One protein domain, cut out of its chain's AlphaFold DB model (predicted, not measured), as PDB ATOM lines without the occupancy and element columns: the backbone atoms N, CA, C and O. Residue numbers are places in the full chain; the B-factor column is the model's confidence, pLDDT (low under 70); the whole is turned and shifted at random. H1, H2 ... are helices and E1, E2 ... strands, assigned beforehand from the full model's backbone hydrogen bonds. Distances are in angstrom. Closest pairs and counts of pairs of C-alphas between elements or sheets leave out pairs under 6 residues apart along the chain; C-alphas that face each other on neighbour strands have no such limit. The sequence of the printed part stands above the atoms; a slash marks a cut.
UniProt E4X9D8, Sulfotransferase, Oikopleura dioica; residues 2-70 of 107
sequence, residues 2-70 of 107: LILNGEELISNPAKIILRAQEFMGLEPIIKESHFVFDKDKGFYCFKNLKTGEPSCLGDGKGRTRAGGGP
ATOM      1  N   LEU A   2      46.721 -32.328  29.535       95.19
ATOM      2  CA  LEU A   2      47.426 -32.658  30.779       95.19
ATOM      3  C   LEU A   2      46.687 -33.785  31.498       95.19
ATOM      4  O   LEU A   2      45.497 -33.650  31.772       95.19
ATOM      5  N   ILE A   3      47.403 -34.858  31.821       96.50
ATOM      6  CA  ILE A   3      46.936 -35.943  32.688       96.50
ATOM      7  C   ILE A   3      47.853 -35.954  33.910       96.50
ATOM      8  O   ILE A   3      49.069 -35.848  33.766       96.50
ATOM      9  N   LEU A   4      47.276 -36.023  35.107       96.12
ATOM     10  CA  LEU A   4      48.011 -35.955  36.370       96.12
ATOM     11  C   LEU A   4      47.833 -37.257  37.144       96.12
ATOM     12  O   LEU A   4      46.724 -37.790  37.211       96.12
ATOM     13  N   ASN A   5      48.913 -37.738  37.757       94.38
ATOM     14  CA  ASN A   5      48.857 -38.906  38.625       94.38
ATOM     15  C   ASN A   5      48.185 -38.534  39.960       94.38
ATOM     16  O   ASN A   5      48.703 -37.729  40.739       94.38
ATOM     17  N   GLY A   6      47.019 -39.127  40.223       92.69
ATOM     18  CA  GLY A   6      46.253 -38.892  41.447       92.69
ATOM     19  C   GLY A   6      46.937 -39.402  42.720       92.69
ATOM     20  O   GLY A   6      46.738 -38.820  43.783       92.69
ATOM     21  N   GLU A   7      47.767 -40.441  42.637       91.44
ATOM     22  CA  GLU A   7      48.526 -40.953  43.788       91.44
ATOM     23  C   GLU A   7      49.656 -40.003  44.169       91.44
ATOM     24  O   GLU A   7      49.842 -39.702  45.350       91.44
ATOM     25  N   GLU A   8      50.346 -39.450  43.170       93.62
ATOM     26  CA  GLU A   8      51.358 -38.419  43.386       93.62
ATOM     27  C   GLU A   8      50.731 -37.109  43.880       93.62
ATOM     28  O   GLU A   8      51.326 -36.420  44.698       93.62
ATOM     29  N   LEU A   9      49.498 -36.785  43.481       94.94
ATOM     30  CA  LEU A   9      48.783 -35.636  44.043       94.94
ATOM     31  C   LEU A   9      48.533 -35.809  45.548       94.94
ATOM     32  O   LEU A   9      48.553 -34.832  46.293       94.94
ATOM     33  N   ILE A  10      48.297 -37.040  46.000       91.31
ATOM     34  CA  ILE A  10      48.083 -37.340  47.416       91.31
ATOM     35  C   ILE A  10      49.405 -37.291  48.195       91.31
ATOM     36  O   ILE A  10      49.432 -36.733  49.290       91.31
ATOM     37  N   SER A  11      50.486 -37.873  47.666       92.25
ATOM     38  CA  SER A  11      51.771 -37.991  48.377       92.25
ATOM     39  C   SER A  11      52.676 -36.760  48.236       92.25
ATOM     40  O   SER A  11      53.412 -36.430  49.166       92.25
ATOM     41  N   ASN A  12      52.602 -36.062  47.103       95.44
ATOM     42  CA  ASN A  12      53.378 -34.873  46.769       95.44
ATOM     43  C   ASN A  12      52.536 -33.868  45.949       95.44
ATOM     44  O   ASN A  12      52.769 -33.653  44.751       95.44
ATOM     45  N   PRO A  13      51.557 -33.203  46.587       97.12
ATOM     46  CA  PRO A  13      50.675 -32.268  45.894       97.12
ATOM     47  C   PRO A  13      51.427 -31.093  45.263       97.12
ATOM     48  O   PRO A  13      51.029 -30.613  44.204       97.12
ATOM     49  N   ALA A  14      52.534 -30.648  45.864       97.44
ATOM     50  CA  ALA A  14      53.319 -29.531  45.351       97.44
ATOM     51  C   ALA A  14      53.864 -29.808  43.943       97.44
ATOM     52  O   ALA A  14      53.756 -28.951  43.065       97.44
ATOM     53  N   LYS A  15      54.376 -31.022  43.701       97.38
ATOM     54  CA  LYS A  15      54.887 -31.438  42.389       97.38
ATOM     55  C   LYS A  15      53.789 -31.469  41.325       97.38
ATOM     56  O   LYS A  15      53.979 -30.941  40.230       97.38
ATOM     57  N   ILE A  16      52.630 -32.047  41.643       97.94
ATOM     58  CA  ILE A  16      51.504 -32.119  40.701       97.94
ATOM     59  C   ILE A  16      50.931 -30.730  40.395       97.94
ATOM     60  O   ILE A  16      50.637 -30.422  39.239       97.94
ATOM     61  N   ILE A  17      50.811 -29.865  41.403       97.94
ATOM     62  CA  ILE A  17      50.305 -28.502  41.213       97.94
ATOM     63  C   ILE A  17      51.305 -27.624  40.453       97.94
ATOM     64  O   ILE A  17      50.880 -26.770  39.675       97.94
ATOM     65  N   LEU A  18      52.616 -27.847  40.586       98.06
ATOM     66  CA  LEU A  18      53.613 -27.200  39.727       98.06
ATOM     67  C   LEU A  18      53.395 -27.555  38.248       98.06
ATOM     68  O   LEU A  18      53.227 -26.643  37.441       98.06
ATOM     69  N   ARG A  19      53.268 -28.849  37.912       97.62
ATOM     70  CA  ARG A  19      52.959 -29.300  36.537       97.62
ATOM     71  C   ARG A  19      51.682 -28.650  35.995       97.62
ATOM     72  O   ARG A  19      51.614 -28.287  34.824       97.62
ATOM     73  N   ALA A  20      50.661 -28.498  36.842       98.25
ATOM     74  CA  ALA A  20      49.413 -27.841  36.462       98.25
ATOM     75  C   ALA A  20      49.595 -26.337  36.188       98.25
ATOM     76  O   ALA A  20      49.065 -25.839  35.196       98.25
ATOM     77  N   GLN A  21      50.353 -25.620  37.026       98.00
ATOM     78  CA  GLN A  21      50.681 -24.202  36.809       98.00
ATOM     79  C   GLN A  21      51.437 -24.007  35.488       98.00
ATOM     80  O   GLN A  21      51.031 -23.174  34.678       98.00
ATOM     81  N   GLU A  22      52.466 -24.819  35.234       97.81
ATOM     82  CA  GLU A  22      53.272 -24.775  34.007       97.81
ATOM     83  C   GLU A  22      52.434 -25.052  32.757       97.81
ATOM     84  O   GLU A  22      52.509 -24.309  31.780       97.81
ATOM     85  N   PHE A  23      51.578 -26.077  32.799       97.81
ATOM     86  CA  PHE A  23      50.683 -26.404  31.690       97.81
ATOM     87  C   PHE A  23      49.719 -25.259  31.347       97.81
ATOM     88  O   PHE A  23      49.394 -25.054  30.179       97.81
ATOM     89  N   MET A  24      49.265 -24.509  32.354       98.00
ATOM     90  CA  MET A  24      48.403 -23.340  32.168       98.00
ATOM     91  C   MET A  24      49.177 -22.063  31.796       98.00
ATOM     92  O   MET A  24      48.547 -21.040  31.536       98.00
ATOM     93  N   GLY A  25      50.515 -22.091  31.778       97.94
ATOM     94  CA  GLY A  25      51.348 -20.906  31.551       97.94
ATOM     95  C   GLY A  25      51.297 -19.891  32.699       97.94
ATOM     96  O   GLY A  25      51.472 -18.697  32.468       97.94
ATOM     97  N   LEU A  26      51.012 -20.346  33.923       97.81
ATOM     98  CA  LEU A  26      50.961 -19.500  35.114       97.81
ATOM     99  C   LEU A  26      52.341 -19.378  35.765       97.81
ATOM    100  O   LEU A  26      53.145 -20.309  35.740       97.81
ATOM    101  N   GLU A  27      52.585 -18.246  36.423       97.19
ATOM    102  CA  GLU A  27      53.731 -18.103  37.319       97.19
ATOM    103  C   GLU A  27      53.613 -19.101  38.494       97.19
ATOM    104  O   GLU A  27      52.534 -19.209  39.089       97.19
ATOM    105  N   PRO A  28      54.689 -19.827  38.862       96.38
ATOM    106  CA  PRO A  28      54.650 -20.870  39.889       96.38
ATOM    107  C   PRO A  28      54.634 -20.282  41.310       96.38
ATOM    108  O   PRO A  28      55.602 -20.368  42.074       96.38
ATOM    109  N   ILE A  29      53.510 -19.672  41.683       96.44
ATOM    110  CA  ILE A  29      53.312 -19.051  42.999       96.44
ATOM    111  C   ILE A  29      52.951 -20.081  44.077       96.44
ATOM    112  O   ILE A  29      53.304 -19.903  45.245       96.44
ATOM    113  N   ILE A  30      52.289 -21.185  43.706       96.94
ATOM    114  CA  ILE A  30      51.960 -22.271  44.631       96.94
ATOM    115  C   ILE A  30      53.176 -23.188  44.776       96.94
ATOM    116  O   ILE A  30      53.512 -23.963  43.883       96.94
ATOM    117  N   LYS A  31      53.818 -23.077  45.939       95.81
ATOM    118  CA  LYS A  31      54.999 -23.838  46.379       95.81
ATOM    119  C   LYS A  31      54.671 -24.879  47.450       95.81
ATOM    120  O   LYS A  31      53.613 -24.813  48.073       95.81
ATOM    121  N   GLU A  32      55.632 -25.756  47.735       96.44
ATOM    122  CA  GLU A  32      55.571 -26.777  48.794       96.44
ATOM    123  C   GLU A  32      55.161 -26.220  50.164       96.44
ATOM    124  O   GLU A  32      54.343 -26.820  50.856       96.44
ATOM    125  N   SER A  33      55.623 -25.018  50.518       95.69
ATOM    126  CA  SER A  33      55.299 -24.344  51.784       95.69
ATOM    127  C   SER A  33      53.800 -24.114  52.024       95.69
ATOM    128  O   SER A  33      53.390 -23.917  53.175       95.69
ATOM    129  N   HIS A  34      52.993 -24.126  50.958       97.31
ATOM    130  CA  HIS A  34      51.540 -23.961  51.014       97.31
ATOM    131  C   HIS A  34      50.794 -25.271  51.254       97.31
ATOM    132  O   HIS A  34      49.574 -25.255  51.360       97.31
ATOM    133  N   PHE A  35      51.490 -26.397  51.366       97.44
ATOM    134  CA  PHE A  35      50.885 -27.661  51.749       97.44
ATOM    135  C   PHE A  35      51.306 -27.997  53.178       97.44
ATOM    136  O   PHE A  35      52.448 -27.791  53.585       97.44
ATOM    137  N   VAL A  36      50.359 -28.479  53.976       96.12
ATOM    138  CA  VAL A  36      50.630 -29.012  55.314       96.12
ATOM    139  C   VAL A  36      49.954 -30.355  55.445       96.12
ATOM    140  O   VAL A  36      48.774 -30.483  55.137       96.12
ATOM    141  N   PHE A  37      50.708 -31.362  55.865       94.31
ATOM    142  CA  PHE A  37      50.155 -32.688  56.067       94.31
ATOM    143  C   PHE A  37      49.369 -32.736  57.377       94.31
ATOM    144  O   PHE A  37      49.923 -32.478  58.447       94.31
ATOM    145  N   ASP A  38      48.088 -33.073  57.284       90.56
ATOM    146  CA  ASP A  38      47.239 -33.369  58.429       90.56
ATOM    147  C   ASP A  38      47.309 -34.877  58.689       90.56
ATOM    148  O   ASP A  38      46.856 -35.689  57.878       90.56
ATOM    149  N   LYS A  39      47.932 -35.253  59.811       87.00
ATOM    150  CA  LYS A  39      48.142 -36.658  60.183       87.00
ATOM    151  C   LYS A  39      46.844 -37.371  60.538       87.00
ATOM    152  O   LYS A  39      46.738 -38.560  60.256       87.00
ATOM    153  N   ASP A  40      45.884 -36.657  61.115       84.19
ATOM    154  CA  ASP A  40      44.615 -37.235  61.550       84.19
ATOM    155  C   ASP A  40      43.723 -37.509  60.338       84.19
ATOM    156  O   ASP A  40      43.054 -38.540  60.263       84.19
ATOM    157  N   LYS A  41      43.763 -36.619  59.339       80.62
ATOM    158  CA  LYS A  41      43.068 -36.818  58.061       80.62
ATOM    159  C   LYS A  41      43.823 -37.735  57.098       80.62
ATOM    160  O   LYS A  41      43.193 -38.336  56.230       80.62
ATOM    161  N   GLY A  42      45.147 -37.829  57.215       85.88
ATOM    162  CA  GLY A  42      46.006 -38.606  56.316       85.88
ATOM    163  C   GLY A  42      46.214 -37.968  54.937       85.88
ATOM    164  O   GLY A  42      46.558 -38.667  53.983       85.88
ATOM    165  N   PHE A  43      45.990 -36.655  54.811       89.56
ATOM    166  CA  PHE A  43      46.112 -35.905  53.557       89.56
ATOM    167  C   PHE A  43      46.755 -34.536  53.780       89.56
ATOM    168  O   PHE A  43      46.724 -33.976  54.876       89.56
ATOM    169  N   TYR A  44      47.285 -33.955  52.705       94.56
ATOM    170  CA  TYR A  44      47.693 -32.556  52.711       94.56
ATOM    171  C   TYR A  44      46.486 -31.614  52.664       94.56
ATOM    172  O   TYR A  44      45.573 -31.774  51.853       94.56
ATOM    173  N   CYS A  45      46.533 -30.585  53.500       94.81
ATOM    174  CA  CYS A  45      45.673 -29.415  53.453       94.81
ATOM    175  C   CYS A  45      46.408 -28.252  52.782       94.81
ATOM    176  O   CYS A  45      47.641 -28.182  52.797       94.81
ATOM    177  N   PHE A  46      45.648 -27.325  52.205       96.69
ATOM    178  CA  PHE A  46      46.197 -26.171  51.505       96.69
ATOM    179  C   PHE A  46      46.179 -24.941  52.409       96.69
ATOM    180  O   PHE A  46      45.135 -24.571  52.937       96.69
ATOM    181  N   LYS A  47      47.322 -24.284  52.582       96.75
ATOM    182  CA  LYS A  47      47.419 -23.013  53.294       96.75
ATOM    183  C   LYS A  47      46.986 -21.887  52.377       96.75
ATOM    184  O   LYS A  47      47.493 -21.742  51.265       96.75
ATOM    185  N   ASN A  48      46.083 -21.052  52.869       93.44
ATOM    186  CA  ASN A  48      45.701 -19.833  52.182       93.44
ATOM    187  C   ASN A  48      46.942 -18.961  51.916       93.44
ATOM    188  O   ASN A  48      47.729 -18.704  52.824       93.44
ATOM    189  N   LEU A  49      47.100 -18.471  50.683       92.19
ATOM    190  CA  LEU A  49      48.284 -17.699  50.281       92.19
ATOM    191  C   LEU A  49      48.428 -16.354  51.018       92.19
ATOM    192  O   LEU A  49      49.526 -15.816  51.089       92.19
ATOM    193  N   LYS A  50      47.329 -15.795  51.539       92.06
ATOM    194  CA  LYS A  50      47.310 -14.506  52.249       92.06
ATOM    195  C   LYS A  50      47.391 -14.676  53.761       92.06
ATOM    196  O   LYS A  50      48.159 -13.970  54.401       92.06
ATOM    197  N   THR A  51      46.578 -15.568  54.328       93.56
ATOM    198  CA  THR A  51      46.475 -15.725  55.792       93.56
ATOM    199  C   THR A  51      47.420 -16.787  56.346       93.56
ATOM    200  O   THR A  51      47.691 -16.799  57.539       93.56
ATOM    201  N   GLY A  52      47.924 -17.694  55.502       93.06
ATOM    202  CA  GLY A  52      48.713 -18.852  55.928       93.06
ATOM    203  C   GLY A  52      47.896 -19.939  56.633       93.06
ATOM    204  O   GLY A  52      48.443 -20.996  56.953       93.06
ATOM    205  N   GLU A  53      46.599 -19.714  56.854       93.75
ATOM    206  CA  GLU A  53      45.731 -20.652  57.557       93.75
ATOM    207  C   GLU A  53      45.456 -21.895  56.700       93.75
ATOM    208  O   GLU A  53      45.160 -21.769  55.504       93.75
ATOM    209  N   PRO A  54      45.543 -23.102  57.283       93.25
ATOM    210  CA  PRO A  54      45.260 -24.333  56.568       93.25
ATOM    211  C   PRO A  54      43.759 -24.509  56.323       93.25
ATOM    212  O   PRO A  54      42.938 -24.422  57.230       93.25
ATOM    213  N   SER A  55      43.412 -24.834  55.082       93.06
ATOM    214  CA  SER A  55      42.089 -25.271  54.662       93.06
ATOM    215  C   SER A  55      42.183 -26.709  54.160       93.06
ATOM    216  O   SER A  55      42.859 -27.016  53.174       93.06
ATOM    217  N   CYS A  56      41.538 -27.613  54.889       91.50
ATOM    218  CA  CYS A  56      41.475 -29.026  54.545       91.50
ATOM    219  C   CYS A  56      40.220 -29.327  53.727       91.50
ATOM    220  O   CYS A  56      39.188 -28.672  53.875       91.50
ATOM    221  N   LEU A  57      40.279 -30.388  52.923       88.00
ATOM    222  CA  LEU A  57      39.083 -30.934  52.291       88.00
ATOM    223  C   LEU A  57      38.073 -31.393  53.363       88.00
ATOM    224  O   LEU A  57      38.456 -31.870  54.439       88.00
ATOM    225  N   GLY A  58      36.783 -31.217  53.066       84.56
ATOM    226  CA  GLY A  58      35.687 -31.606  53.959       84.56
ATOM    227  C   GLY A  58      35.462 -33.120  54.025       84.56
ATOM    228  O   GLY A  58      35.966 -33.876  53.194       84.56
ATOM    229  N   ASP A  59      34.623 -33.542  54.970       77.94
ATOM    230  CA  ASP A  59      34.445 -34.941  55.410       77.94
ATOM    231  C   ASP A  59      33.945 -35.909  54.319       77.94
ATOM    232  O   ASP A  59      34.013 -37.131  54.439       77.94
ATOM    233  N   GLY A  60      33.455 -35.381  53.195       79.25
ATOM    234  CA  GLY A  60      33.094 -36.178  52.024       79.25
ATOM    235  C   GLY A  60      34.284 -36.723  51.222       79.25
ATOM    236  O   GLY A  60      34.070 -37.538  50.325       79.25
ATOM    237  N   LYS A  61      35.514 -36.274  51.493       82.06
ATOM    238  CA  LYS A  61      36.731 -36.650  50.755       82.06
ATOM    239  C   LYS A  61      37.577 -37.640  51.561       82.06
ATOM    240  O   LYS A  61      37.559 -37.629  52.781       82.06
ATOM    241  N   GLY A  62      38.301 -38.526  50.871       77.88
ATOM    242  CA  GLY A  62      39.226 -39.467  51.521       77.88
ATOM    243  C   GLY A  62      38.582 -40.644  52.267       77.88
ATOM    244  O   GLY A  62      39.281 -41.342  52.993       77.88
ATOM    245  N   ARG A  63      37.279 -40.907  52.068       78.88
ATOM    246  CA  ARG A  63      36.486 -41.901  52.828       78.88
ATOM    247  C   ARG A  63      37.132 -43.284  52.943       78.88
ATOM    248  O   ARG A  63      37.115 -43.860  54.021       78.88
ATOM    249  N   THR A  64      37.730 -43.798  51.868       73.50
ATOM    250  CA  THR A  64      38.406 -45.107  51.881       73.50
ATOM    251  C   THR A  64      39.614 -45.127  52.816       73.50
ATOM    252  O   THR A  64      39.800 -46.096  53.543       73.50
ATOM    253  N   ARG A  65      40.402 -44.044  52.856       67.19
ATOM    254  CA  ARG A  65      41.584 -43.931  53.727       67.19
ATOM    255  C   ARG A  65      41.224 -43.584  55.172       67.19
ATOM    256  O   ARG A  65      41.934 -43.986  56.081       67.19
ATOM    257  N   ALA A  66      40.093 -42.912  55.382       65.94
ATOM    258  CA  ALA A  66      39.535 -42.614  56.703       65.94
ATOM    259  C   ALA A  66      38.725 -43.784  57.315       65.94
ATOM    260  O   ALA A  66      37.991 -43.583  58.278       65.94
ATOM    261  N   GLY A  67      38.802 -44.995  56.745       67.94
ATOM    262  CA  GLY A  67      38.133 -46.192  57.274       67.94
ATOM    263  C   GLY A  67      36.634 -46.310  56.967       67.94
ATOM    264  O   GLY A  67      35.995 -47.253  57.420       67.94
ATOM    265  N   GLY A  68      36.062 -45.392  56.183       73.12
ATOM    266  CA  GLY A  68      34.649 -45.398  55.775       73.12
ATOM    267  C   GLY A  68      34.376 -46.033  54.406       73.12
ATOM    268  O   GLY A  68      33.268 -45.908  53.885       73.12
ATOM    269  N   GLY A  69      35.384 -46.642  53.776       76.75
ATOM    270  CA  GLY A  69      35.239 -47.333  52.493       76.75
ATOM    271  C   GLY A  69      34.751 -48.779  52.641       76.75
ATOM    272  O   GLY A  69      34.904 -49.376  53.707       76.75
ATOM    273  N   PRO A  70      34.188 -49.374  51.575       82.12
ATOM    274  CA  PRO A  70      33.895 -50.802  51.556       82.12
ATOM    275  C   PRO A  70      35.188 -51.617  51.698       82.12
ATOM    276  O   PRO A  70      36.197 -51.316  51.060       82.12
TER     277      PRO A  70
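This is residues 2 to 70 of the 107 residues of the protein "Sulfotransferase" of Oikopleura dioica (UniProt E4X9D8). There is little regular structure here: helices H1 and H2 meet at a corner, the two-stranded hairpin E1 and E2 sits by that corner, and unnamed residues 48 to 70 first fold back beside E2 at residues 54 to 55. The printed part has 69 residues, 26 in named elements, ordered H1, H2, E1, E2; the class is mixed, the sheet antiparallel. It is flat, 40 by 31 by 16 A, and only just compact, close to loose, with a radius of gyration of the C-alphas of 13.1 A.

Find C-alpha 6 at (46.253, -38.892, 41.447); H1 runs to residue 11, 8.9 A. H2, residues 13 to 23, spans 15.4 A. E1, residues 35 to 38, spans 9.5 A; E2, residues 43 to 47, spans 13.0 A, ending at (47.419, -23.013, 53.294).

H1 and H2 touch only at the corner, C-alphas of Leu 9 and Ile 16 closest at 5.6 A, at a steep tilt of 48 degrees, opposite ways. In both, every O i to N i+4 pair is within hydrogen-bond range. In the hairpin, look for N 45 and O 36, 2.8 A. The closest C-alphas of H1 and E2, Ile 10 and Phe 43, are 6.6 A apart.

The farthest C-alphas, Glu 27 and Pro 70, are 40.8 A apart. The link H2 to E1 is long; the printed part has no cut. Residues 65 to 67 have pLDDT under 70.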